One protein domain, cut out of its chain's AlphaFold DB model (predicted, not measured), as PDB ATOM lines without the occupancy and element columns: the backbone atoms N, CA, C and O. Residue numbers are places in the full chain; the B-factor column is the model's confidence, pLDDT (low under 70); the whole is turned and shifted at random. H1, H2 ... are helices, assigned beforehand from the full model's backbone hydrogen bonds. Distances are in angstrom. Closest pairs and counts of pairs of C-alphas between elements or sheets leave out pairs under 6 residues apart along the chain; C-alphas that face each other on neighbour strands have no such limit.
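Overview. This is residues 86 to 176 of the 178 residues of the protein "Reverse transcriptase domain, Reverse transcriptase zinc-binding domain protein" of Artemisia annua (UniProt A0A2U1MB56). Three helices, H2, H3 and H4, make a flat, loose zigzag with H3 in the middle: H2 and H3 meet near their link, while H3 and H4 meet near Ser 112 and Ile 147 and spread apart towards theirs. The short H1 packs on H2, and H5 lies beyond H4 at the other end, touching no helix, with residues 170 to 176 folding back to pair with the link before it. The 91 printed residues hold five named helices, H1 to H5 in order, and no named strand; the class is all helix. The whole is loose, with a radius of gyration of the C-alphas of 15.6 A; the spans are 44 by 29 by 15 A, only just flat.

Along the chain. H1 is residues 86 to 89, beginning at C-alpha 86 (-6.501, 49.646, 125.173). H2 is residues 96 to 107, 16.1 A long. H3, residues 111 to 130, measures 27.7 A, and H4, residues 136 to 153, 26.0 A. H5, residues 160 to 169, measures 14.2 A and ends at C-alpha 169 (-2.426, 31.640, 100.793).

Arrangement. H1 touches H2; the closest C-alphas, of Ile 89 and Ala 99, are 5.2 A apart. H2 and H3 form a hairpin, opposite ways at a shallow tilt of 32 degrees, only just short of steep, with closest C-alphas of Ala 105 and Gly 114 at 5.0 A. H3, with residues 111 to 119 alone, touches H4 in a second hairpin, opposite ways at a steep tilt of 41 degrees; the closest C-alphas, of Ser 112 and Ile 147, are 6.3 A apart. H4 and H5 are only just apart, at 8.2 A. Every O i to N i+4 pair is within hydrogen-bond range in H2, H3, H4 and H5; H1 is too short for one.

Size, cuts and confidence. The C-alphas farthest apart, of Gly 131 and Asn 160, are 45.8 A apart. The printed part has no cut, and no link is long. Mean pLDDT of the printed part is 72.3; 31 residues are under 70, among them 104 to 113.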
ATOM      1  N   TRP A  86      -6.949  49.790 123.773       67.88
ATOM      2  CA  TRP A  86      -6.501  49.646 125.173       67.88
ATOM      3  C   TRP A  86      -7.531  48.940 126.072       67.88
ATOM      4  O   TRP A  86      -7.149  48.158 126.945       67.88
ATOM      5  N   LYS A  87      -8.829  49.165 125.821       68.19
ATOM      6  CA  LYS A  87      -9.940  48.538 126.561       68.19
ATOM      7  C   LYS A  87     -10.065  47.035 126.306       68.19
ATOM      8  O   LYS A  87     -10.570  46.327 127.169       68.19
ATOM      9  N   LEU A  88      -9.605  46.552 125.149       62.94
ATOM     10  CA  LEU A  88      -9.590  45.119 124.830       62.94
ATOM     11  C   LEU A  88      -8.548  44.376 125.672       62.94
ATOM     12  O   LEU A  88      -8.729  43.208 125.998       62.94
ATOM     13  N   ILE A  89      -7.464  45.061 126.039       63.59
ATOM     14  CA  ILE A  89      -6.341  44.464 126.767       63.59
ATOM     15  C   ILE A  89      -6.534  44.576 128.281       63.59
ATOM     16  O   ILE A  89      -6.271  43.621 129.014       63.59
ATOM     17  N   TRP A  90      -7.022  45.724 128.751       71.44
ATOM     18  CA  TRP A  90      -7.090  46.068 130.171       71.44
ATOM     19  C   TRP A  90      -8.542  46.205 130.661       71.44
ATOM     20  O   TRP A  90      -8.969  47.286 131.067       71.44
ATOM     21  N   PHE A  91      -9.312  45.112 130.614       74.69
ATOM     22  CA  PHE A  91     -10.679  45.035 131.159       74.69
ATOM     23  C   PHE A  91     -10.700  44.417 132.572       74.69
ATOM     24  O   PHE A  91      -9.756  43.741 132.979       74.69
ATOM     25  N   SER A  92     -11.783  44.635 133.328       66.75
ATOM     26  CA  SER A  92     -11.848  44.358 134.779       66.75
ATOM     27  C   SER A  92     -11.648  42.895 135.189       66.75
ATOM     28  O   SER A  92     -11.269  42.638 136.326       66.75
ATOM     29  N   GLN A  93     -11.868  41.941 134.281       72.50
ATOM     30  CA  GLN A  93     -11.698  40.505 134.534       72.50
ATOM     31  C   GLN A  93     -10.465  39.924 133.824       72.50
ATOM     32  O   GLN A  93     -10.327  38.707 133.682       72.50
ATOM     33  N   CYS A  94      -9.564  40.778 133.330       65.06
ATOM     34  CA  CYS A  94      -8.398  40.314 132.600       65.06
ATOM     35  C   CYS A  94      -7.354  39.713 133.544       65.06
ATOM     36  O   CYS A  94      -6.931  40.342 134.513       65.06
ATOM     37  N   LEU A  95      -6.882  38.507 133.224       74.56
ATOM     38  CA  LEU A  95      -5.726  37.918 133.895       74.56
ATOM     39  C   LEU A  95      -4.464  38.711 133.496       74.56
ATOM     40  O   LEU A  95      -4.099  38.669 132.316       74.56
ATOM     41  N   PRO A  96      -3.745  39.363 134.435       73.38
ATOM     42  CA  PRO A  96      -2.659  40.297 134.110       73.38
ATOM     43  C   PRO A  96      -1.566  39.719 133.202       73.38
ATOM     44  O   PRO A  96      -1.084  40.394 132.296       73.38
ATOM     45  N   ARG A  97      -1.221  38.433 133.379       68.56
ATOM     46  CA  ARG A  97      -0.257  37.723 132.521       68.56
ATOM     47  C   ARG A  97      -0.700  37.677 131.054       68.56
ATOM     48  O   ARG A  97       0.121  37.856 130.162       68.56
ATOM     49  N   HIS A  98      -1.984  37.434 130.806       67.31
ATOM     50  CA  HIS A  98      -2.529  37.319 129.453       67.31
ATOM     51  C   HIS A  98      -2.712  38.697 128.812       67.31
ATOM     52  O   HIS A  98      -2.346  38.862 127.651       67.31
ATOM     53  N   ALA A  99      -3.169  39.695 129.583       69.62
ATOM     54  CA  ALA A  99      -3.182  41.097 129.155       69.62
ATOM     55  C   ALA A  99      -1.800  41.546 128.672       69.62
ATOM     56  O   ALA A  99      -1.669  42.146 127.610       69.62
ATOM     57  N   PHE A 100      -0.757  41.211 129.434       70.81
ATOM     58  CA  PHE A 100       0.611  41.593 129.114       70.81
ATOM     59  C   PHE A 100       1.117  40.946 127.818       70.81
ATOM     60  O   PHE A 100       1.696  41.631 126.977       70.81
ATOM     61  N   ILE A 101       0.863  39.650 127.615       67.31
ATOM     62  CA  ILE A 101       1.236  38.950 126.372       67.31
ATOM     63  C   ILE A 101       0.506  39.564 125.169       67.31
ATOM     64  O   ILE A 101       1.135  39.854 124.150       67.31
ATOM     65  N   LEU A 102      -0.801  39.814 125.302       65.19
ATOM     66  CA  LEU A 102      -1.606  40.443 124.255       65.19
ATOM     67  C   LEU A 102      -1.115  41.867 123.950       65.19
ATOM     68  O   LEU A 102      -0.974  42.236 122.788       65.19
ATOM     69  N   TRP A 103      -0.776  42.644 124.979       75.38
ATOM     70  CA  TRP A 103      -0.201  43.981 124.837       75.38
ATOM     71  C   TRP A 103       1.103  43.968 124.043       75.38
ATOM     72  O   TRP A 103       1.255  44.755 123.112       75.38
ATOM     73  N   ILE A 104       2.022  43.052 124.357       66.69
ATOM     74  CA  ILE A 104       3.289  42.916 123.628       66.69
ATOM     75  C   ILE A 104       3.044  42.548 122.162       66.69
ATOM     76  O   ILE A 104       3.680  43.139 121.287       66.69
ATOM     77  N   ALA A 105       2.109  41.637 121.878       66.94
ATOM     78  CA  ALA A 105       1.750  41.270 120.508       66.94
ATOM     79  C   ALA A 105       1.198  42.477 119.720       66.94
ATOM     80  O   ALA A 105       1.642  42.745 118.602       66.94
ATOM     81  N   CYS A 106       0.310  43.267 120.335       66.75
ATOM     82  CA  CYS A 106      -0.246  44.480 119.733       66.75
ATOM     83  C   CYS A 106       0.806  45.586 119.534       66.75
ATOM     84  O   CYS A 106       0.832  46.235 118.488       66.75
ATOM     85  N   VAL A 107       1.698  45.798 120.507       67.38
ATOM     86  CA  VAL A 107       2.736  46.844 120.449       67.38
ATOM     87  C   VAL A 107       3.843  46.495 119.454       67.38
ATOM     88  O   VAL A 107       4.319  47.383 118.747       67.38
ATOM     89  N   LYS A 108       4.242  45.221 119.351       64.25
ATOM     90  CA  LYS A 108       5.293  44.784 118.418       64.25
ATOM     91  C   LYS A 108       4.826  44.643 116.965       64.25
ATOM     92  O   LYS A 108       5.644  44.309 116.115       64.25
ATOM     93  N   LYS A 109       3.556  44.962 116.670       62.22
ATOM     94  CA  LYS A 109       2.946  44.894 115.327       62.22
ATOM     95  C   LYS A 109       3.110  43.532 114.646       62.22
ATOM     96  O   LYS A 109       3.097  43.461 113.419       62.22
ATOM     97  N   ASP A 110       3.231  42.455 115.416       66.25
ATOM     98  CA  ASP A 110       3.103  41.125 114.839       66.25
ATOM     99  C   ASP A 110       1.614  40.802 114.746       66.25
ATOM    100  O   ASP A 110       0.972  40.353 115.697       66.25
ATOM    101  N   ILE A 111       1.047  41.141 113.590       64.44
ATOM    102  CA  ILE A 111      -0.385  41.031 113.306       64.44
ATOM    103  C   ILE A 111      -0.833  39.569 113.415       64.44
ATOM    104  O   ILE A 111      -1.934  39.300 113.889       64.44
ATOM    105  N   SER A 112       0.036  38.626 113.040       67.00
ATOM    106  CA  SER A 112      -0.262  37.196 113.114       67.00
ATOM    107  C   SER A 112      -0.388  36.737 114.568       67.00
ATOM    108  O   SER A 112      -1.404  36.162 114.960       67.00
ATOM    109  N   LEU A 113       0.587  37.105 115.400       69.12
ATOM    110  CA  LEU A 113       0.605  36.803 116.828       69.12
ATOM    111  C   LEU A 113      -0.552  37.487 117.561       69.12
ATOM    112  O   LEU A 113      -1.198  36.863 118.400       69.12
ATOM    113  N   GLY A 114      -0.865  38.737 117.211       71.19
ATOM    114  CA  GLY A 114      -1.993  39.472 117.779       71.19
ATOM    115  C   GLY A 114      -3.340  38.791 117.521       71.19
ATOM    116  O   GLY A 114      -4.110  38.592 118.461       71.19
ATOM    117  N   VAL A 115      -3.612  38.387 116.273       72.38
ATOM    118  CA  VAL A 115      -4.875  37.723 115.899       72.38
ATOM    119  C   VAL A 115      -4.991  36.337 116.543       72.38
ATOM    120  O   VAL A 115      -6.046  36.002 117.081       72.38
ATOM    121  N   VAL A 116      -3.906  35.556 116.565       75.12
ATOM    122  CA  VAL A 116      -3.887  34.220 117.188       75.12
ATOM    123  C   VAL A 116      -4.129  34.306 118.695       75.12
ATOM    124  O   VAL A 116      -5.007  33.618 119.220       75.12
ATOM    125  N   VAL A 117      -3.406  35.179 119.403       76.69
ATOM    126  CA  VAL A 117      -3.565  35.348 120.858       76.69
ATOM    127  C   VAL A 117      -4.968  35.852 121.195       76.69
ATOM    128  O   VAL A 117      -5.581  35.354 122.141       76.69
ATOM    129  N   TYR A 118      -5.500  36.797 120.414       75.25
ATOM    130  CA  TYR A 118      -6.855  37.307 120.604       75.25
ATOM    131  C   TYR A 118      -7.910  36.209 120.451       75.25
ATOM    132  O   TYR A 118      -8.785  36.093 121.306       75.25
ATOM    133  N   ASN A 119      -7.822  35.374 119.415       75.75
ATOM    134  CA  ASN A 119      -8.800  34.307 119.205       75.75
ATOM    135  C   ASN A 119      -8.721  33.221 120.279       75.75
ATOM    136  O   ASN A 119      -9.762  32.744 120.724       75.75
ATOM    137  N   ILE A 120      -7.522  32.890 120.766       77.62
ATOM    138  CA  ILE A 120      -7.351  31.972 121.904       77.62
ATOM    139  C   ILE A 120      -7.982  32.558 123.170       77.62
ATOM    140  O   ILE A 120      -8.692  31.861 123.897       77.62
ATOM    141  N   TRP A 121      -7.730  33.840 123.446       79.62
ATOM    142  CA  TRP A 121      -8.329  34.534 124.583       79.62
ATOM    143  C   TRP A 121      -9.856  34.586 124.466       79.62
ATOM    144  O   TRP A 121     -10.556  34.262 125.427       79.62
ATOM    145  N   LYS A 122     -10.370  34.938 123.285       77.62
ATOM    146  CA  LYS A 122     -11.801  35.039 123.001       77.62
ATOM    147  C   LYS A 122     -12.487  33.693 123.207       77.62
ATOM    148  O   LYS A 122     -13.456  33.626 123.953       77.62
ATOM    149  N   GLU A 123     -11.934  32.629 122.634       80.81
ATOM    150  CA  GLU A 123     -12.443  31.265 122.788       80.81
ATOM    151  C   GLU A 123     -12.420  30.810 124.251       80.81
ATOM    152  O   GLU A 123     -13.392  30.255 124.760       80.81
ATOM    153  N   ARG A 124     -11.319  31.061 124.969       78.75
ATOM    154  CA  ARG A 124     -11.219  30.710 126.391       78.75
ATOM    155  C   ARG A 124     -12.263  31.449 127.230       78.75
ATOM    156  O   ARG A 124     -12.797  30.857 128.162       78.75
ATOM    157  N   ASN A 125     -12.542  32.712 126.920       77.00
ATOM    158  CA  ASN A 125     -13.544  33.490 127.638       77.00
ATOM    159  C   ASN A 125     -14.962  33.044 127.311       77.00
ATOM    160  O   ASN A 125     -15.749  32.862 128.232       77.00
ATOM    161  N   GLU A 126     -15.281  32.816 126.039       78.44
ATOM    162  CA  GLU A 126     -16.585  32.278 125.639       78.44
ATOM    163  C   GLU A 126     -16.869  30.969 126.394       78.44
ATOM    164  O   GLU A 126     -17.889  30.871 127.067       78.44
ATOM    165  N   ARG A 127     -15.900  30.048 126.480       80.25
ATOM    166  CA  ARG A 127     -16.039  28.810 127.278       80.25
ATOM    167  C   ARG A 127     -16.356  29.036 128.757       80.25
ATOM    168  O   ARG A 127     -17.050  28.218 129.351       80.25
ATOM    169  N   ILE A 128     -15.819  30.093 129.367       77.38
ATOM    170  CA  ILE A 128     -16.052  30.408 130.786       77.38
ATOM    171  C   ILE A 128     -17.468  30.956 131.000       77.38
ATOM    172  O   ILE A 128     -18.075  30.661 132.026       77.38
ATOM    173  N   PHE A 129     -17.990  31.741 130.054       72.25
ATOM    174  CA  PHE A 129     -19.263  32.451 130.223       72.25
ATOM    175  C   PHE A 129     -20.473  31.734 129.619       72.25
ATOM    176  O   PHE A 129     -21.565  31.862 130.164       72.25
ATOM    177  N   THR A 130     -20.307  30.992 128.523       74.75
ATOM    178  CA  THR A 130     -21.405  30.275 127.854       74.75
ATOM    179  C   THR A 130     -21.320  28.760 128.016       74.75
ATOM    180  O   THR A 130     -22.304  28.074 127.768       74.75
ATOM    181  N   GLY A 131     -20.173  28.211 128.440       74.50
ATOM    182  CA  GLY A 131     -19.966  26.763 128.600       74.50
ATOM    183  C   GLY A 131     -19.873  25.980 127.282       74.50
ATOM    184  O   GLY A 131     -19.488  24.809 127.281       74.50
ATOM    185  N   GLU A 132     -20.170  26.624 126.156       73.50
ATOM    186  CA  GLU A 132     -20.058  26.061 124.817       73.50
ATOM    187  C   GLU A 132     -18.595  26.038 124.356       73.50
ATOM    188  O   GLU A 132     -17.801  26.931 124.665       73.50
ATOM    189  N   LYS A 133     -18.220  24.997 123.609       76.19
ATOM    190  CA  LYS A 133     -16.884  24.853 123.020       76.19
ATOM    191  C   LYS A 133     -17.018  24.878 121.511       76.19
ATOM    192  O   LYS A 133     -17.789  24.094 120.958       76.19
ATOM    193  N   LYS A 134     -16.240  25.731 120.847       74.50
ATOM    194  CA  LYS A 134     -16.148  25.692 119.391       74.50
ATOM    195  C   LYS A 134     -15.220  24.572 118.956       74.50
ATOM    196  O   LYS A 134     -14.231  24.258 119.625       74.50
ATOM    197  N   ASP A 135     -15.574  23.985 117.823       82.75
ATOM    198  CA  ASP A 135     -14.762  22.984 117.157       82.75
ATOM    199  C   ASP A 135     -13.404  23.565 116.714       82.75
ATOM    200  O   ASP A 135     -13.293  24.746 116.359       82.75
ATOM    201  N   ALA A 136     -12.360  22.734 116.760       75.75
ATOM    202  CA  ALA A 136     -10.988  23.155 116.491       75.75
ATOM    203  C   ALA A 136     -10.800  23.625 115.040       75.75
ATOM    204  O   ALA A 136     -10.119  24.631 114.811       75.75
ATOM    205  N   ASP A 137     -11.463  22.977 114.078       75.00
ATOM    206  CA  ASP A 137     -11.377  23.353 112.666       75.00
ATOM    207  C   ASP A 137     -12.109  24.672 112.408       75.00
ATOM    208  O   ASP A 137     -11.652  25.515 111.629       75.00
ATOM    209  N   CYS A 138     -13.222  24.899 113.111       79.00
ATOM    210  CA  CYS A 138     -13.932  26.174 113.080       79.00
ATOM    211  C   CYS A 138     -13.046  27.324 113.594       79.00
ATOM    212  O   CYS A 138     -12.951  28.371 112.953       79.00
ATOM    213  N   LEU A 139     -12.338  27.124 114.710       78.31
ATOM    214  CA  LEU A 139     -11.439  28.133 115.282       78.31
ATOM    215  C   LEU A 139     -10.233  28.429 114.396       78.31
ATOM    216  O   LEU A 139      -9.830  29.591 114.264       78.31
ATOM    217  N   TYR A 140      -9.674  27.392 113.772       75.88
ATOM    218  CA  TYR A 140      -8.597  27.539 112.807       75.88
ATOM    219  C   TYR A 140      -9.045  28.370 111.601       75.88
ATOM    220  O   TYR A 140      -8.352  29.318 111.226       75.88
ATOM    221  N   LYS A 141     -10.233  28.087 111.050       79.00
ATOM    222  CA  LYS A 141     -10.821  28.873 109.953       79.00
ATOM    223  C   LYS A 141     -11.036  30.328 110.347       79.00
ATOM    224  O   LYS A 141     -10.493  31.207 109.693       79.00
ATOM    225  N   VAL A 142     -11.704  30.590 111.474       78.81
ATOM    226  CA  VAL A 142     -11.955  31.960 111.967       78.81
ATOM    227  C   VAL A 142     -10.653  32.739 112.166       78.81
ATOM    228  O   VAL A 142     -10.569  33.927 111.848       78.81
ATOM    229  N   THR A 143      -9.617  32.077 112.679       75.44
ATOM    230  CA  THR A 143      -8.309  32.704 112.892       75.44
ATOM    231  C   THR A 143      -7.599  32.993 111.581       75.44
ATOM    232  O   THR A 143      -7.087  34.097 111.393       75.44
ATOM    233  N   THR A 144      -7.619  32.038 110.659       73.75
ATOM    234  CA  THR A 144      -7.009  32.178 109.337       73.75
ATOM    235  C   THR A 144      -7.708  33.265 108.523       73.75
ATOM    236  O   THR A 144      -7.035  34.124 107.960       73.75
ATOM    237  N   ASP A 145      -9.039  33.316 108.537       77.50
ATOM    238  CA  ASP A 145      -9.832  34.337 107.846       77.50
ATOM    239  C   ASP A 145      -9.593  35.731 108.433       77.50
ATOM    240  O   ASP A 145      -9.428  36.702 107.693       77.50
ATOM    241  N   GLY A 146      -9.475  35.836 109.761       73.19
ATOM    242  CA  GLY A 146      -9.091  37.077 110.433       73.19
ATOM    243  C   GLY A 146      -7.715  37.582 109.990       73.19
ATOM    244  O   GLY A 146      -7.565  38.765 109.678       73.19
ATOM    245  N   ILE A 147      -6.724  36.689 109.894       72.94
ATOM    246  CA  ILE A 147      -5.382  37.026 109.394       72.94
ATOM    247  C   ILE A 147      -5.452  37.445 107.920       72.94
ATOM    248  O   ILE A 147      -4.896  38.483 107.560       72.94
ATOM    249  N   LYS A 148      -6.176  36.701 107.073       74.38
ATOM    250  CA  LYS A 148      -6.340  37.008 105.642       74.38
ATOM    251  C   LYS A 148      -6.979  38.379 105.418       74.38
ATOM    252  O   LYS A 148      -6.431  39.178 104.663       74.38
ATOM    253  N   LEU A 149      -8.079  38.694 106.104       72.69
ATOM    254  CA  LEU A 149      -8.758  39.992 105.990       72.69
ATOM    255  C   LEU A 149      -7.844  41.159 106.384       72.69
ATOM    256  O   LEU A 149      -7.817  42.190 105.707       72.69
ATOM    257  N   GLN A 150      -7.050  40.991 107.444       70.00
ATOM    258  CA  GLN A 150      -6.082  42.006 107.861       70.00
ATOM    259  C   GLN A 150      -4.944  42.149 106.845       70.00
ATOM    260  O   GLN A 150      -4.611  43.273 106.468       70.00
ATOM    261  N   LEU A 151      -4.407  41.045 106.321       67.88
ATOM    262  CA  LEU A 151      -3.387  41.054 105.269       67.88
ATOM    263  C   LEU A 151      -3.876  41.755 103.987       67.88
ATOM    264  O   LEU A 151      -3.150  42.578 103.431       67.88
ATOM    265  N   MET A 152      -5.126  41.523 103.571       69.94
ATOM    266  CA  MET A 152      -5.757  42.202 102.423       69.94
ATOM    267  C   MET A 152      -5.941  43.713 102.642       69.94
ATOM    268  O   MET A 152      -5.982  44.499 101.685       69.94
ATOM    269  N   SER A 153      -6.054  44.155 103.898       71.31
ATOM    270  CA  SER A 153      -6.165  45.580 104.217       71.31
ATOM    271  C   SER A 153      -4.840  46.343 104.110       71.31
ATOM    272  O   SER A 153      -4.859  47.564 103.935       71.31
ATOM    273  N   LEU A 154      -3.699  45.647 104.152       71.06
ATOM    274  CA  LEU A 154      -2.375  46.263 104.141       71.06
ATOM    275  C   LEU A 154      -1.928  46.643 102.727       71.06
ATOM    276  O   LEU A 154      -2.082  45.887 101.770       71.06
ATOM    277  N   GLN A 155      -1.294  47.813 102.620       68.94
ATOM    278  CA  GLN A 155      -0.578  48.220 101.415       68.94
ATOM    279  C   GLN A 155       0.884  47.762 101.483       68.94
ATOM    280  O   GLN A 155       1.699  48.357 102.201       68.94
ATOM    281  N   VAL A 156       1.220  46.725 100.720       72.81
ATOM    282  CA  VAL A 156       2.535  46.063 100.714       72.81
ATOM    283  C   VAL A 156       3.353  46.421  99.470       72.81
ATOM    284  O   VAL A 156       2.821  46.820  98.437       72.81
ATOM    285  N   LYS A 157       4.683  46.314  99.561       73.50
ATOM    286  CA  LYS A 157       5.568  46.506  98.400       73.50
ATOM    287  C   LYS A 157       5.446  45.308  97.455       73.50
ATOM    288  O   LYS A 157       5.376  44.170  97.912       73.50
ATOM    289  N   ASN A 158       5.455  45.558  96.148       72.50
ATOM    290  CA  ASN A 158       5.419  44.494  95.147       72.50
ATOM    291  C   ASN A 158       6.788  43.793  95.089       72.50
ATOM    292  O   ASN A 158       7.719  44.291  94.465       72.50
ATOM    293  N   SER A 159       6.918  42.676  95.806       74.81
ATOM    294  CA  SER A 159       8.136  41.860  95.902       74.81
ATOM    295  C   SER A 159       7.821  40.403  95.563       74.81
ATOM    296  O   SER A 159       6.702  39.943  95.799       74.81
ATOM    297  N   ASN A 160       8.809  39.655  95.062       69.56
ATOM    298  CA  ASN A 160       8.661  38.231  94.737       69.56
ATOM    299  C   ASN A 160       8.186  37.408  95.945       69.56
ATOM    300  O   ASN A 160       7.322  36.553  95.790       69.56
ATOM    301  N   ALA A 161       8.647  37.735  97.156       66.44
ATOM    302  CA  ALA A 161       8.178  37.090  98.383       66.44
ATOM    303  C   ALA A 161       6.673  37.320  98.635       66.44
ATOM    304  O   ALA A 161       5.954  36.402  99.011       66.44
ATOM    305  N   VAL A 162       6.169  38.527  98.361       63.22
ATOM    306  CA  VAL A 162       4.744  38.866  98.526       63.22
ATOM    307  C   VAL A 162       3.885  38.165  97.471       63.22
ATOM    308  O   VAL A 162       2.775  37.732  97.773       63.22
ATOM    309  N   ARG A 163       4.398  37.996  96.245       70.56
ATOM    310  CA  ARG A 163       3.720  37.243  95.176       70.56
ATOM    311  C   ARG A 163       3.645  35.745  95.475       70.56
ATOM    312  O   ARG A 163       2.607  35.148  95.224       70.56
ATOM    313  N   MET A 164       4.695  35.165  96.058       68.12
ATOM    314  CA  MET A 164       4.679  33.769  96.514       68.12
ATOM    315  C   MET A 164       3.613  33.548  97.590       68.12
ATOM    316  O   MET A 164       2.786  32.654  97.458       68.12
ATOM    317  N   ILE A 165       3.551  34.433  98.587       64.50
ATOM    318  CA  ILE A 165       2.542  34.363  99.654       64.50
ATOM    319  C   ILE A 165       1.123  34.578  99.100       64.50
ATOM    320  O   ILE A 165       0.185  33.922  99.538       64.50
ATOM    321  N   THR A 166       0.960  35.461  98.110       67.81
ATOM    322  CA  THR A 166      -0.323  35.675  97.409       67.81
ATOM    323  C   THR A 166      -0.844  34.382  96.778       67.81
ATOM    324  O   THR A 166      -2.035  34.103  96.882       67.81
ATOM    325  N   LEU A 167       0.043  33.603  96.148       73.50
ATOM    326  CA  LEU A 167      -0.289  32.342  95.481       73.50
ATOM    327  C   LEU A 167      -0.531  31.200  96.474       73.50
ATOM    328  O   LEU A 167      -1.459  30.423  96.295       73.50
ATOM    329  N   GLU A 168       0.287  31.109  97.520       70.88
ATOM    330  CA  GLU A 168       0.218  30.020  98.500       70.88
ATOM    331  C   GLU A 168      -0.983  30.156  99.447       70.88
ATOM    332  O   GLU A 168      -1.604  29.161  99.813       70.88
ATOM    333  N   TRP A 169      -1.343  31.384  99.832       67.50
ATOM    334  CA  TRP A 169      -2.426  31.640 100.793       67.50
ATOM    335  C   TRP A 169      -3.746  32.066 100.136       67.50
ATOM    336  O   TRP A 169      -4.742  32.247 100.848       67.50
ATOM    337  N   ASP A 170      -3.753  32.226  98.809       77.19
ATOM    338  CA  ASP A 170      -4.864  32.768  98.017       77.19
ATOM    339  C   ASP A 170      -5.359  34.122  98.571       77.19
ATOM    340  O   ASP A 170      -6.514  34.305  98.958       77.19
ATOM    341  N   VAL A 171      -4.434  35.081  98.714       73.50
ATOM    342  CA  VAL A 171      -4.697  36.396  99.332       73.50
ATOM    343  C   VAL A 171      -4.375  37.529  98.370       73.50
ATOM    344  O   VAL A 171      -3.222  37.750  98.011       73.50
ATOM    345  N   LYS A 172      -5.380  38.339  98.019       78.31
ATOM    346  CA  LYS A 172      -5.194  39.511  97.155       78.31
ATOM    347  C   LYS A 172      -4.703  40.726  97.950       78.31
ATOM    348  O   LYS A 172      -5.490  41.448  98.560       78.31
ATOM    349  N   PHE A 173      -3.397  40.974  97.919       75.94
ATOM    350  CA  PHE A 173      -2.787  42.143  98.555       75.94
ATOM    351  C   PHE A 173      -2.991  43.439  97.757       75.94
ATOM    352  O   PHE A 173      -2.994  43.438  96.523       75.94
ATOM    353  N   ARG A 174      -3.093  44.576  98.461       75.50
ATOM    354  CA  ARG A 174      -2.992  45.906  97.844       75.50
ATOM    355  C   ARG A 174      -1.526  46.310  97.748       75.50
ATOM    356  O   ARG A 174      -0.824  46.342  98.755       75.50
ATOM    357  N   PHE A 175      -1.055  46.644  96.552       77.62
ATOM    358  CA  PHE A 175       0.313  47.122  96.367       77.62
ATOM    359  C   PHE A 175       0.397  48.637  96.576       77.62
ATOM    360  O   PHE A 175      -0.505  49.369  96.170       77.62
ATOM    361  N   ARG A 176       1.474  49.120  97.207       72.81
ATOM    362  CA  ARG A 176       1.781  50.561  97.217       72.81
ATOM    363  C   ARG A 176       2.097  51.005  95.787       72.81
ATOM    364  O   ARG A 176       2.939  50.377  95.148       72.81
TER     365      ARG A 176